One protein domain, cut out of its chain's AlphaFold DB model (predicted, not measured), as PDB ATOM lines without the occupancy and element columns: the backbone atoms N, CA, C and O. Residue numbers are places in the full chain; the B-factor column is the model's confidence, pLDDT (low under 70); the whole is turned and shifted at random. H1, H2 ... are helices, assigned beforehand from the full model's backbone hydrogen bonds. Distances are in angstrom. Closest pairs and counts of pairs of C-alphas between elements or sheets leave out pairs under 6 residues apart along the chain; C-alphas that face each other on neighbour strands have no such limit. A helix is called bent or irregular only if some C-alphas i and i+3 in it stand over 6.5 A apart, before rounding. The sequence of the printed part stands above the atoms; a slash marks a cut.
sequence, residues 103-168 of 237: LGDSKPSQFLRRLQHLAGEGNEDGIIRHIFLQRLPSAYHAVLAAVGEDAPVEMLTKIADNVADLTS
ATOM      1  N   LEU A 103      48.593 -46.743  10.181       66.56
ATOM      2  CA  LEU A 103      49.300 -45.809   9.298       66.56
ATOM      3  C   LEU A 103      50.579 -45.259   9.970       66.56
ATOM      4  O   LEU A 103      51.599 -45.081   9.304       66.56
ATOM      5  N   GLY A 104      50.558 -45.082  11.300       67.19
ATOM      6  CA  GLY A 104      51.697 -44.597  12.093       67.19
ATOM      7  C   GLY A 104      52.288 -43.295  11.535       67.19
ATOM      8  O   GLY A 104      51.547 -42.446  11.051       67.19
ATOM      9  N   ASP A 105      53.621 -43.186  11.547       61.72
ATOM     10  CA  ASP A 105      54.397 -42.122  10.876       61.72
ATOM     11  C   ASP A 105      54.842 -42.522   9.449       61.72
ATOM     12  O   ASP A 105      55.773 -41.948   8.878       61.72
ATOM     13  N   SER A 106      54.236 -43.563   8.868       64.94
ATOM     14  CA  SER A 106      54.663 -44.086   7.567       64.94
ATOM     15  C   SER A 106      54.138 -43.226   6.422       64.94
ATOM     16  O   SER A 106      53.021 -42.708   6.467       64.94
ATOM     17  N   LYS A 107      54.919 -43.122   5.338       75.94
ATOM     18  CA  LYS A 107      54.463 -42.432   4.124       75.94
ATOM     19  C   LYS A 107      53.179 -43.087   3.583       75.94
ATOM     20  O   LYS A 107      53.112 -44.321   3.537       75.94
ATOM     21  N   PRO A 108      52.195 -42.300   3.111       74.88
ATOM     22  CA  PRO A 108      50.956 -42.820   2.532       74.88
ATOM     23  C   PRO A 108      51.179 -43.874   1.435       74.88
ATOM     24  O   PRO A 108      50.465 -44.875   1.393       74.88
ATOM     25  N   SER A 109      52.205 -43.724   0.589       78.88
ATOM     26  CA  SER A 109      52.575 -44.752  -0.399       78.88
ATOM     27  C   SER A 109      53.049 -46.075   0.199       78.88
ATOM     28  O   SER A 109      52.748 -47.136  -0.353       78.88
ATOM     29  N   GLN A 110      53.780 -46.048   1.314       80.25
ATOM     30  CA  GLN A 110      54.230 -47.267   1.992       80.25
ATOM     31  C   GLN A 110      53.055 -47.998   2.637       80.25
ATOM     32  O   GLN A 110      52.935 -49.214   2.489       80.25
ATOM     33  N   PHE A 111      52.158 -47.250   3.284       81.56
ATOM     34  CA  PHE A 111      50.927 -47.801   3.844       81.56
ATOM     35  C   PHE A 111      50.086 -48.481   2.759       81.56
ATOM     36  O   PHE A 111      49.681 -49.629   2.916       81.56
ATOM     37  N   LEU A 112      49.912 -47.831   1.607       80.25
ATOM     38  CA  LEU A 112      49.116 -48.385   0.518       80.25
ATOM     39  C   LEU A 112      49.708 -49.658  -0.096       80.25
ATOM     40  O   LEU A 112      48.973 -50.612  -0.335       80.25
ATOM     41  N   ARG A 113      51.029 -49.709  -0.310       82.38
ATOM     42  CA  ARG A 113      51.691 -50.941  -0.779       82.38
ATOM     43  C   ARG A 113      51.484 -52.094   0.196       82.38
ATOM     44  O   ARG A 113      51.310 -53.232  -0.229       82.38
ATOM     45  N   ARG A 114      51.479 -51.806   1.499       79.31
ATOM     46  CA  ARG A 114      51.200 -52.809   2.528       79.31
ATOM     47  C   ARG A 114      49.746 -53.277   2.480       79.31
ATOM     48  O   ARG A 114      49.519 -54.481   2.544       79.31
ATOM     49  N   LEU A 115      48.787 -52.367   2.279       80.12
ATOM     50  CA  LEU A 115      47.378 -52.731   2.072       80.12
ATOM     51  C   LEU A 115      47.198 -53.632   0.842       80.12
ATOM     52  O   LEU A 115      46.516 -54.647   0.928       80.12
ATOM     53  N   GLN A 116      47.843 -53.298  -0.279       81.75
ATOM     54  CA  GLN A 116      47.811 -54.115  -1.498       81.75
ATOM     55  C   GLN A 116      48.420 -55.502  -1.270       81.75
ATOM     56  O   GLN A 116      47.860 -56.504  -1.704       81.75
ATOM     57  N   HIS A 117      49.535 -55.579  -0.541       79.94
ATOM     58  CA  HIS A 117      50.160 -56.857  -0.215       79.94
ATOM     59  C   HIS A 117      49.266 -57.739   0.673       79.94
ATOM     60  O   HIS A 117      49.201 -58.947   0.466       79.94
ATOM     61  N   LEU A 118      48.553 -57.137   1.630       76.38
ATOM     62  CA  LEU A 118      47.622 -57.838   2.517       76.38
ATOM     63  C   LEU A 118      46.319 -58.258   1.816       76.38
ATOM     64  O   LEU A 118      45.731 -59.270   2.195       76.38
ATOM     65  N   ALA A 119      45.868 -57.504   0.811       76.12
ATOM     66  CA  ALA A 119      44.670 -57.825   0.036       76.12
ATOM     67  C   ALA A 119      44.872 -59.006  -0.937       76.12
ATOM     68  O   ALA A 119      43.911 -59.714  -1.235       76.12
ATOM     69  N   GLY A 120      46.111 -59.262  -1.378       71.38
ATOM     70  CA  GLY A 120      46.456 -60.373  -2.273       71.38
ATOM     71  C   GLY A 120      46.055 -60.158  -3.741       71.38
ATOM     72  O   GLY A 120      45.503 -59.121  -4.106       71.38
ATOM     73  N   GLU A 121      46.351 -61.142  -4.603       56.97
ATOM     74  CA  GLU A 121      45.970 -61.155  -6.030       56.97
ATOM     75  C   GLU A 121      44.448 -61.331  -6.183       56.97
ATOM     76  O   GLU A 121      43.928 -62.424  -6.392       56.97
ATOM     77  N   GLY A 122      43.716 -60.234  -6.020       58.69
ATOM     78  CA  GLY A 122      42.254 -60.201  -6.074       58.69
ATOM     79  C   GLY A 122      41.703 -58.802  -5.817       58.69
ATOM     80  O   GLY A 122      40.663 -58.671  -5.187       58.69
ATOM     81  N   ASN A 123      42.459 -57.788  -6.249       60.28
ATOM     82  CA  ASN A 123      42.328 -56.357  -5.973       60.28
ATOM     83  C   ASN A 123      40.889 -55.881  -5.720       60.28
ATOM     84  O   ASN A 123      40.190 -55.426  -6.627       60.28
ATOM     85  N   GLU A 124      40.461 -55.889  -4.459       72.69
ATOM     86  CA  GLU A 124      39.278 -55.149  -4.038       72.69
ATOM     87  C   GLU A 124      39.656 -53.663  -3.885       72.69
ATOM     88  O   GLU A 124      39.614 -53.093  -2.792       72.69
ATOM     89  N   ASP A 125      40.073 -53.030  -4.988       75.69
ATOM     90  CA  ASP A 125      40.626 -51.667  -5.024       75.69
ATOM     91  C   ASP A 125      39.704 -50.644  -4.352       75.69
ATOM     92  O   ASP A 125      40.173 -49.711  -3.700       75.69
ATOM     93  N   GLY A 126      38.386 -50.852  -4.438       77.38
ATOM     94  CA  GLY A 126      37.394 -50.038  -3.740       77.38
ATOM     95  C   GLY A 126      37.508 -50.115  -2.214       77.38
ATOM     96  O   GLY A 126      37.382 -49.097  -1.535       77.38
ATOM     97  N   ILE A 127      37.803 -51.292  -1.659       77.75
ATOM     98  CA  ILE A 127      37.971 -51.498  -0.213       77.75
ATOM     99  C   ILE A 127      39.318 -50.955   0.247       77.75
ATOM    100  O   ILE A 127      39.371 -50.231   1.243       77.75
ATOM    101  N   ILE A 128      40.387 -51.216  -0.511       80.56
ATOM    102  CA  ILE A 128      41.711 -50.633  -0.252       80.56
ATOM    103  C   ILE A 128      41.605 -49.107  -0.244       80.56
ATOM    104  O   ILE A 128      42.059 -48.468   0.702       80.56
ATOM    105  N   ARG A 129      40.939 -48.517  -1.248       79.88
ATOM    106  CA  ARG A 129      40.682 -47.074  -1.325       79.88
ATOM    107  C   ARG A 129      39.881 -46.580  -0.127       79.88
ATOM    108  O   ARG A 129      40.263 -45.583   0.481       79.88
ATOM    109  N   HIS A 130      38.786 -47.251   0.221       79.56
ATOM    110  CA  HIS A 130      37.938 -46.848   1.340       79.56
ATOM    111  C   HIS A 130      38.723 -46.804   2.657       79.56
ATOM    112  O   HIS A 130      38.685 -45.802   3.371       79.56
ATOM    113  N   ILE A 131      39.490 -47.855   2.949       80.12
ATOM    114  CA  ILE A 131      40.294 -47.957   4.172       80.12
ATOM    115  C   ILE A 131      41.444 -46.949   4.153       80.12
ATOM    116  O   ILE A 131      41.705 -46.294   5.163       80.12
ATOM    117  N   PHE A 132      42.086 -46.764   2.997       80.62
ATOM    118  CA  PHE A 132      43.127 -45.760   2.799       80.62
ATOM    119  C   PHE A 132      42.626 -44.347   3.124       80.62
ATOM    120  O   PHE A 132      43.251 -43.634   3.906       80.62
ATOM    121  N   LEU A 133      41.456 -43.967   2.600       78.44
ATOM    122  CA  LEU A 133      40.840 -42.669   2.879       78.44
ATOM    123  C   LEU A 133      40.407 -42.538   4.342       78.44
ATOM    124  O   LEU A 133      40.660 -41.506   4.954       78.44
ATOM    125  N   GLN A 134      39.809 -43.575   4.937       80.00
ATOM    126  CA  GLN A 134      39.392 -43.535   6.343       80.00
ATOM    127  C   GLN A 134      40.554 -43.349   7.325       80.00
ATOM    128  O   GLN A 134      40.358 -42.776   8.396       80.00
ATOM    129  N   ARG A 135      41.751 -43.846   6.995       77.12
ATOM    130  CA  ARG A 135      42.925 -43.754   7.874       77.12
ATOM    131  C   ARG A 135      43.756 -42.495   7.681       77.12
ATOM    132  O   ARG A 135      44.521 -42.149   8.580       77.12
ATOM    133  N   LEU A 136      43.604 -41.796   6.562       74.94
ATOM    134  CA  LEU A 136      44.296 -40.534   6.349       74.94
ATOM    135  C   LEU A 136      43.712 -39.424   7.246       74.94
ATOM    136  O   LEU A 136      42.488 -39.310   7.358       74.94
ATOM    137  N   PRO A 137      44.556 -38.570   7.856       73.62
ATOM    138  CA  PRO A 137      44.103 -37.388   8.584       73.62
ATOM    139  C   PRO A 137      43.219 -36.477   7.723       73.62
ATOM    140  O   PRO A 137      43.393 -36.394   6.507       73.62
ATOM    141  N   SER A 138      42.314 -35.720   8.349       71.25
ATOM    142  CA  SER A 138      41.352 -34.845   7.652       71.25
ATOM    143  C   SER A 138      41.997 -33.856   6.667       71.25
ATOM    144  O   SER A 138      41.383 -33.504   5.662       71.25
ATOM    145  N   ALA A 139      43.257 -33.470   6.901       67.00
ATOM    146  CA  ALA A 139      44.055 -32.625   6.011       67.00
ATOM    147  C   ALA A 139      44.206 -33.190   4.582       67.00
ATOM    148  O   ALA A 139      44.285 -32.426   3.622       67.00
ATOM    149  N   TYR A 140      44.196 -34.515   4.422       72.25
ATOM    150  CA  TYR A 140      44.346 -35.176   3.123       72.25
ATOM    151  C   TYR A 140      43.011 -35.306   2.374       72.25
ATOM    152  O   TYR A 140      42.995 -35.349   1.146       72.25
ATOM    153  N   HIS A 141      41.878 -35.319   3.085       73.44
ATOM    154  CA  HIS A 141      40.553 -35.575   2.500       73.44
ATOM    155  C   HIS A 141      40.124 -34.471   1.529       73.44
ATOM    156  O   HIS A 141      39.550 -34.769   0.488       73.44
ATOM    157  N   ALA A 142      40.451 -33.207   1.819       69.00
ATOM    158  CA  ALA A 142      40.107 -32.077   0.952       69.00
ATOM    159  C   ALA A 142      40.828 -32.130  -0.408       69.00
ATOM    160  O   ALA A 142      40.246 -31.799  -1.438       69.00
ATOM    161  N   VAL A 143      42.087 -32.576  -0.412       69.62
ATOM    162  CA  VAL A 143      42.899 -32.694  -1.633       69.62
ATOM    163  C   VAL A 143      42.499 -33.941  -2.422       69.62
ATOM    164  O   VAL A 143      42.428 -33.907  -3.648       69.62
ATOM    165  N   LEU A 144      42.177 -35.032  -1.724       71.50
ATOM    166  CA  LEU A 144      41.750 -36.281  -2.349       71.50
ATOM    167  C   LEU A 144      40.306 -36.222  -2.866       71.50
ATOM    168  O   LEU A 144      40.001 -36.912  -3.826       71.50
ATOM    169  N   ALA A 145      39.440 -35.361  -2.326       68.06
ATOM    170  CA  ALA A 145      38.096 -35.129  -2.867       68.06
ATOM    171  C   ALA A 145      38.110 -34.471  -4.262       68.06
ATOM    172  O   ALA A 145      37.184 -34.667  -5.045       68.06
ATOM    173  N   ALA A 146      39.166 -33.719  -4.599       66.12
ATOM    174  CA  ALA A 146      39.351 -33.154  -5.940       66.12
ATOM    175  C   ALA A 146      39.742 -34.217  -6.985       66.12
ATOM    176  O   ALA A 146      39.652 -33.987  -8.191       66.12
ATOM    177  N   VAL A 147      40.178 -35.387  -6.517       67.12
ATOM    178  CA  VAL A 147      40.595 -36.540  -7.307       67.12
ATOM    179  C   VAL A 147      39.423 -37.512  -7.270       67.12
ATOM    180  O   VAL A 147      39.278 -38.268  -6.314       67.12
ATOM    181  N   GLY A 148      38.536 -37.428  -8.261       62.41
ATOM    182  CA  GLY A 148      37.255 -38.147  -8.289       62.41
ATOM    183  C   GLY A 148      37.296 -39.619  -7.838       62.41
ATOM    184  O   GLY A 148      38.343 -40.277  -7.807       62.41
ATOM    185  N   GLU A 149      36.126 -40.149  -7.473       65.56
ATOM    186  CA  GLU A 149      35.974 -41.474  -6.847       65.56
ATOM    187  C   GLU A 149      36.547 -42.636  -7.682       65.56
ATOM    188  O   GLU A 149      37.031 -43.605  -7.099       65.56
ATOM    189  N   ASP A 150      36.629 -42.481  -9.007       63.28
ATOM    190  CA  ASP A 150      37.144 -43.486  -9.952       63.28
ATOM    191  C   ASP A 150      38.669 -43.445 -10.179       63.28
ATOM    192  O   ASP A 150      39.209 -44.192 -10.995       63.28
ATOM    193  N   ALA A 151      39.399 -42.549  -9.508       68.00
ATOM    194  CA  ALA A 151      40.840 -42.447  -9.720       68.00
ATOM    195  C   ALA A 151      41.588 -43.682  -9.179       68.00
ATOM    196  O   ALA A 151      41.280 -44.150  -8.073       68.00
ATOM    197  N   PRO A 152      42.621 -44.168  -9.900       74.38
ATOM    198  CA  PRO A 152      43.397 -45.316  -9.466       74.38
ATOM    199  C   PRO A 152      44.092 -45.023  -8.137       74.38
ATOM    200  O   PRO A 152      44.566 -43.914  -7.874       74.38
ATOM    201  N   VAL A 153      44.182 -46.059  -7.311       74.31
ATOM    202  CA  VAL A 153      44.691 -45.989  -5.937       74.31
ATOM    203  C   VAL A 153      46.159 -45.502  -5.905       74.31
ATOM    204  O   VAL A 153      46.570 -44.801  -4.983       74.31
ATOM    205  N   GLU A 154      46.924 -45.739  -6.977       76.69
ATOM    206  CA  GLU A 154      48.278 -45.192  -7.183       76.69
ATOM    207  C   GLU A 154      48.337 -43.672  -7.405       76.69
ATOM    208  O   GLU A 154      49.335 -43.027  -7.084       76.69
ATOM    209  N   MET A 155      47.300 -43.067  -7.986       77.12
ATOM    210  CA  MET A 155      47.256 -41.613  -8.161       77.12
ATOM    211  C   MET A 155      46.953 -40.926  -6.827       77.12
ATOM    212  O   MET A 155      47.545 -39.894  -6.508       77.12
ATOM    213  N   LEU A 156      46.084 -41.538  -6.015       75.81
ATOM    214  CA  LEU A 156      45.775 -41.070  -4.663       75.81
ATOM    215  C   LEU A 156      47.022 -41.051  -3.773       75.81
ATOM    216  O   LEU A 156      47.216 -40.091  -3.031       75.81
ATOM    217  N   THR A 157      47.894 -42.061  -3.867       76.88
ATOM    218  CA  THR A 157      49.132 -42.093  -3.068       76.88
ATOM    219  C   THR A 157      50.116 -41.020  -3.467       76.88
ATOM    220  O   THR A 157      50.668 -40.383  -2.582       76.88
ATOM    221  N   LYS A 158      50.310 -40.762  -4.765       79.44
ATOM    222  CA  LYS A 158      51.197 -39.678  -5.223       79.44
ATOM    223  C   LYS A 158      50.760 -38.324  -4.671       79.44
ATOM    224  O   LYS A 158      51.586 -37.520  -4.253       79.44
ATOM    225  N   ILE A 159      49.453 -38.081  -4.652       77.88
ATOM    226  CA  ILE A 159      48.886 -36.838  -4.130       77.88
ATOM    227  C   ILE A 159      49.021 -36.785  -2.608       77.88
ATOM    228  O   ILE A 159      49.423 -35.756  -2.071       77.88
ATOM    229  N   ALA A 160      48.759 -37.893  -1.915       76.81
ATOM    230  CA  ALA A 160      48.951 -37.984  -0.473       76.81
ATOM    231  C   ALA A 160      50.427 -37.810  -0.064       76.81
ATOM    232  O   ALA A 160      50.704 -37.107   0.902       76.81
ATOM    233  N   ASP A 161      51.375 -38.372  -0.813       81.38
ATOM    234  CA  ASP A 161      52.813 -38.210  -0.579       81.38
ATOM    235  C   ASP A 161      53.251 -36.750  -0.763       81.38
ATOM    236  O   ASP A 161      53.945 -36.212   0.097       81.38
ATOM    237  N   ASN A 162      52.768 -36.064  -1.807       78.81
ATOM    238  CA  ASN A 162      53.039 -34.635  -1.998       78.81
ATOM    239  C   ASN A 162      52.524 -33.795  -0.816       78.81
ATOM    240  O   ASN A 162      53.203 -32.881  -0.356       78.81
ATOM    241  N   VAL A 163      51.333 -34.106  -0.291       73.75
ATOM    242  CA  VAL A 163      50.785 -33.425   0.896       73.75
ATOM    243  C   VAL A 163      51.598 -33.758   2.156       73.75
ATOM    244  O   VAL A 163      51.812 -32.885   2.998       73.75
ATOM    245  N   ALA A 164      52.096 -34.990   2.289       71.75
ATOM    246  CA  ALA A 164      52.972 -35.391   3.391       71.75
ATOM    247  C   ALA A 164      54.324 -34.653   3.364       71.75
ATOM    248  O   ALA A 164      54.821 -34.238   4.411       71.75
ATOM    249  N   ASP A 165      54.887 -34.415   2.179       70.88
ATOM    250  CA  ASP A 165      56.127 -33.649   2.022       70.88
ATOM    251  C   ASP A 165      55.908 -32.148   2.329       70.88
ATOM    252  O   ASP A 165      56.746 -31.518   2.977       70.88
ATOM    253  N   LEU A 166      54.746 -31.583   1.967       65.50
ATOM    254  CA  LEU A 166      54.374 -30.195   2.301       65.50
ATOM    255  C   LEU A 166      54.130 -29.976   3.803       65.50
ATOM    256  O   LEU A 166      54.381 -28.890   4.323       65.50
ATOM    257  N   THR A 167      53.640 -30.999   4.502       60.91
ATOM    258  CA  THR A 167      53.356 -30.942   5.946       60.91
ATOM    259  C   THR A 167      54.589 -31.261   6.796       60.91
ATOM    260  O   THR A 167      54.778 -30.637   7.839       60.91
ATOM    261  N   SER A 168      55.491 -32.132   6.326       57.34
ATOM    262  CA  SER A 168      56.765 -32.435   7.004       57.34
ATOM    263  C   SER A 168      57.762 -31.267   6.986       57.34
ATOM    264  O   SER A 168      58.640 -31.195   7.842       57.34
TER     265      SER A 168
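Overview. This is residues 103 to 168 of the 237 residues of the protein "Hypothetical protein" of Sepia pharaonis (UniProt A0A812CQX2). Four helices make a small body of two layers: H1 and H4, overlapping over part of their lengths, form one layer, and H2 and H3, one after the other in the chain, form the other. H1 packs over H2 and H3 packs over H4, while the longest helix, H4, is the hub that touches the other three. The printed part has 66 residues with four named helices, H1, H2, H3 and H4 in chain order, and no named strand; the class is all helix. It is compact, with a radius of gyration of the C-alphas of 11.2 A and spans of 33 by 25 by 17 A.

Along the chain. Residues 103 to 107 come before H1, which holds residues 108 to 119, begins with C-alpha 108 at (50.956, -42.820, 2.532) and is 16.5 A long. H2 holds residues 125 to 135 and is 15.3 A long. H3, residues 138 to 145, is 11.0 A long; it is neither bent nor irregular, but only just, as C-alphas 139 and 142 are 6.4 A apart. H4 holds residues 153 to 168, is 22.3 A long, and ends with C-alpha 168 at (56.765, -32.435, 7.004).

Arrangement. H4 is the hub. With residues 157 to 164 alone it touches residues 108 to 112 of H1; the closest C-alphas, of Ser 109 and Thr 157, are 5.1 A apart. These two helices run opposite ways at a shallow tilt of 34.8 degrees, only just short of steep. H3 and H4 form a helical hairpin: they touch, H4 with residues 156 to 163 alone, run opposite ways at a steep tilt of 40 degrees, and come closest at the C-alphas of Tyr 140 and Ala 160, 6.5 A apart. H2 and H4 only just touch, with 3 pairs of C-alphas within 8 A, through residue 153 of H4 alone; the closest C-alphas are those of Arg 129 and Val 153, 6.2 A apart, and the helices run the same way at a shallow tilt of 18 degrees. H1 touches H2, opposite ways at a steep tilt of 47 degrees, with the C-alphas of Leu 115 and Ile 128 closest at 6.5 A. The packing of the helices is part aligned, part crossed: of the four touching pairs, 2 are at a shallow tilt. H2 and H3 are close but not clearly touching, their closest C-alphas, of Leu 133 and His 141, being 7.1 A apart. H1 and H3 are apart. In H1, H2 and H4 every O i to N i+4 pair is within hydrogen-bond range; in H3 2 of 4 are.

Size, cuts and confidence. The two C-alphas farthest apart, of Gly 122 and Ser 168, are 33.9 A apart. The printed part has no cut. The links H1 to H2 and H2 to H3 are tight, H3 to H4 is short, and no link is long. The mean pLDDT of the printed part is 73.2, and 20 residues are under 70, among them residues 103 to 106, 145 to 151 and 166 to 168.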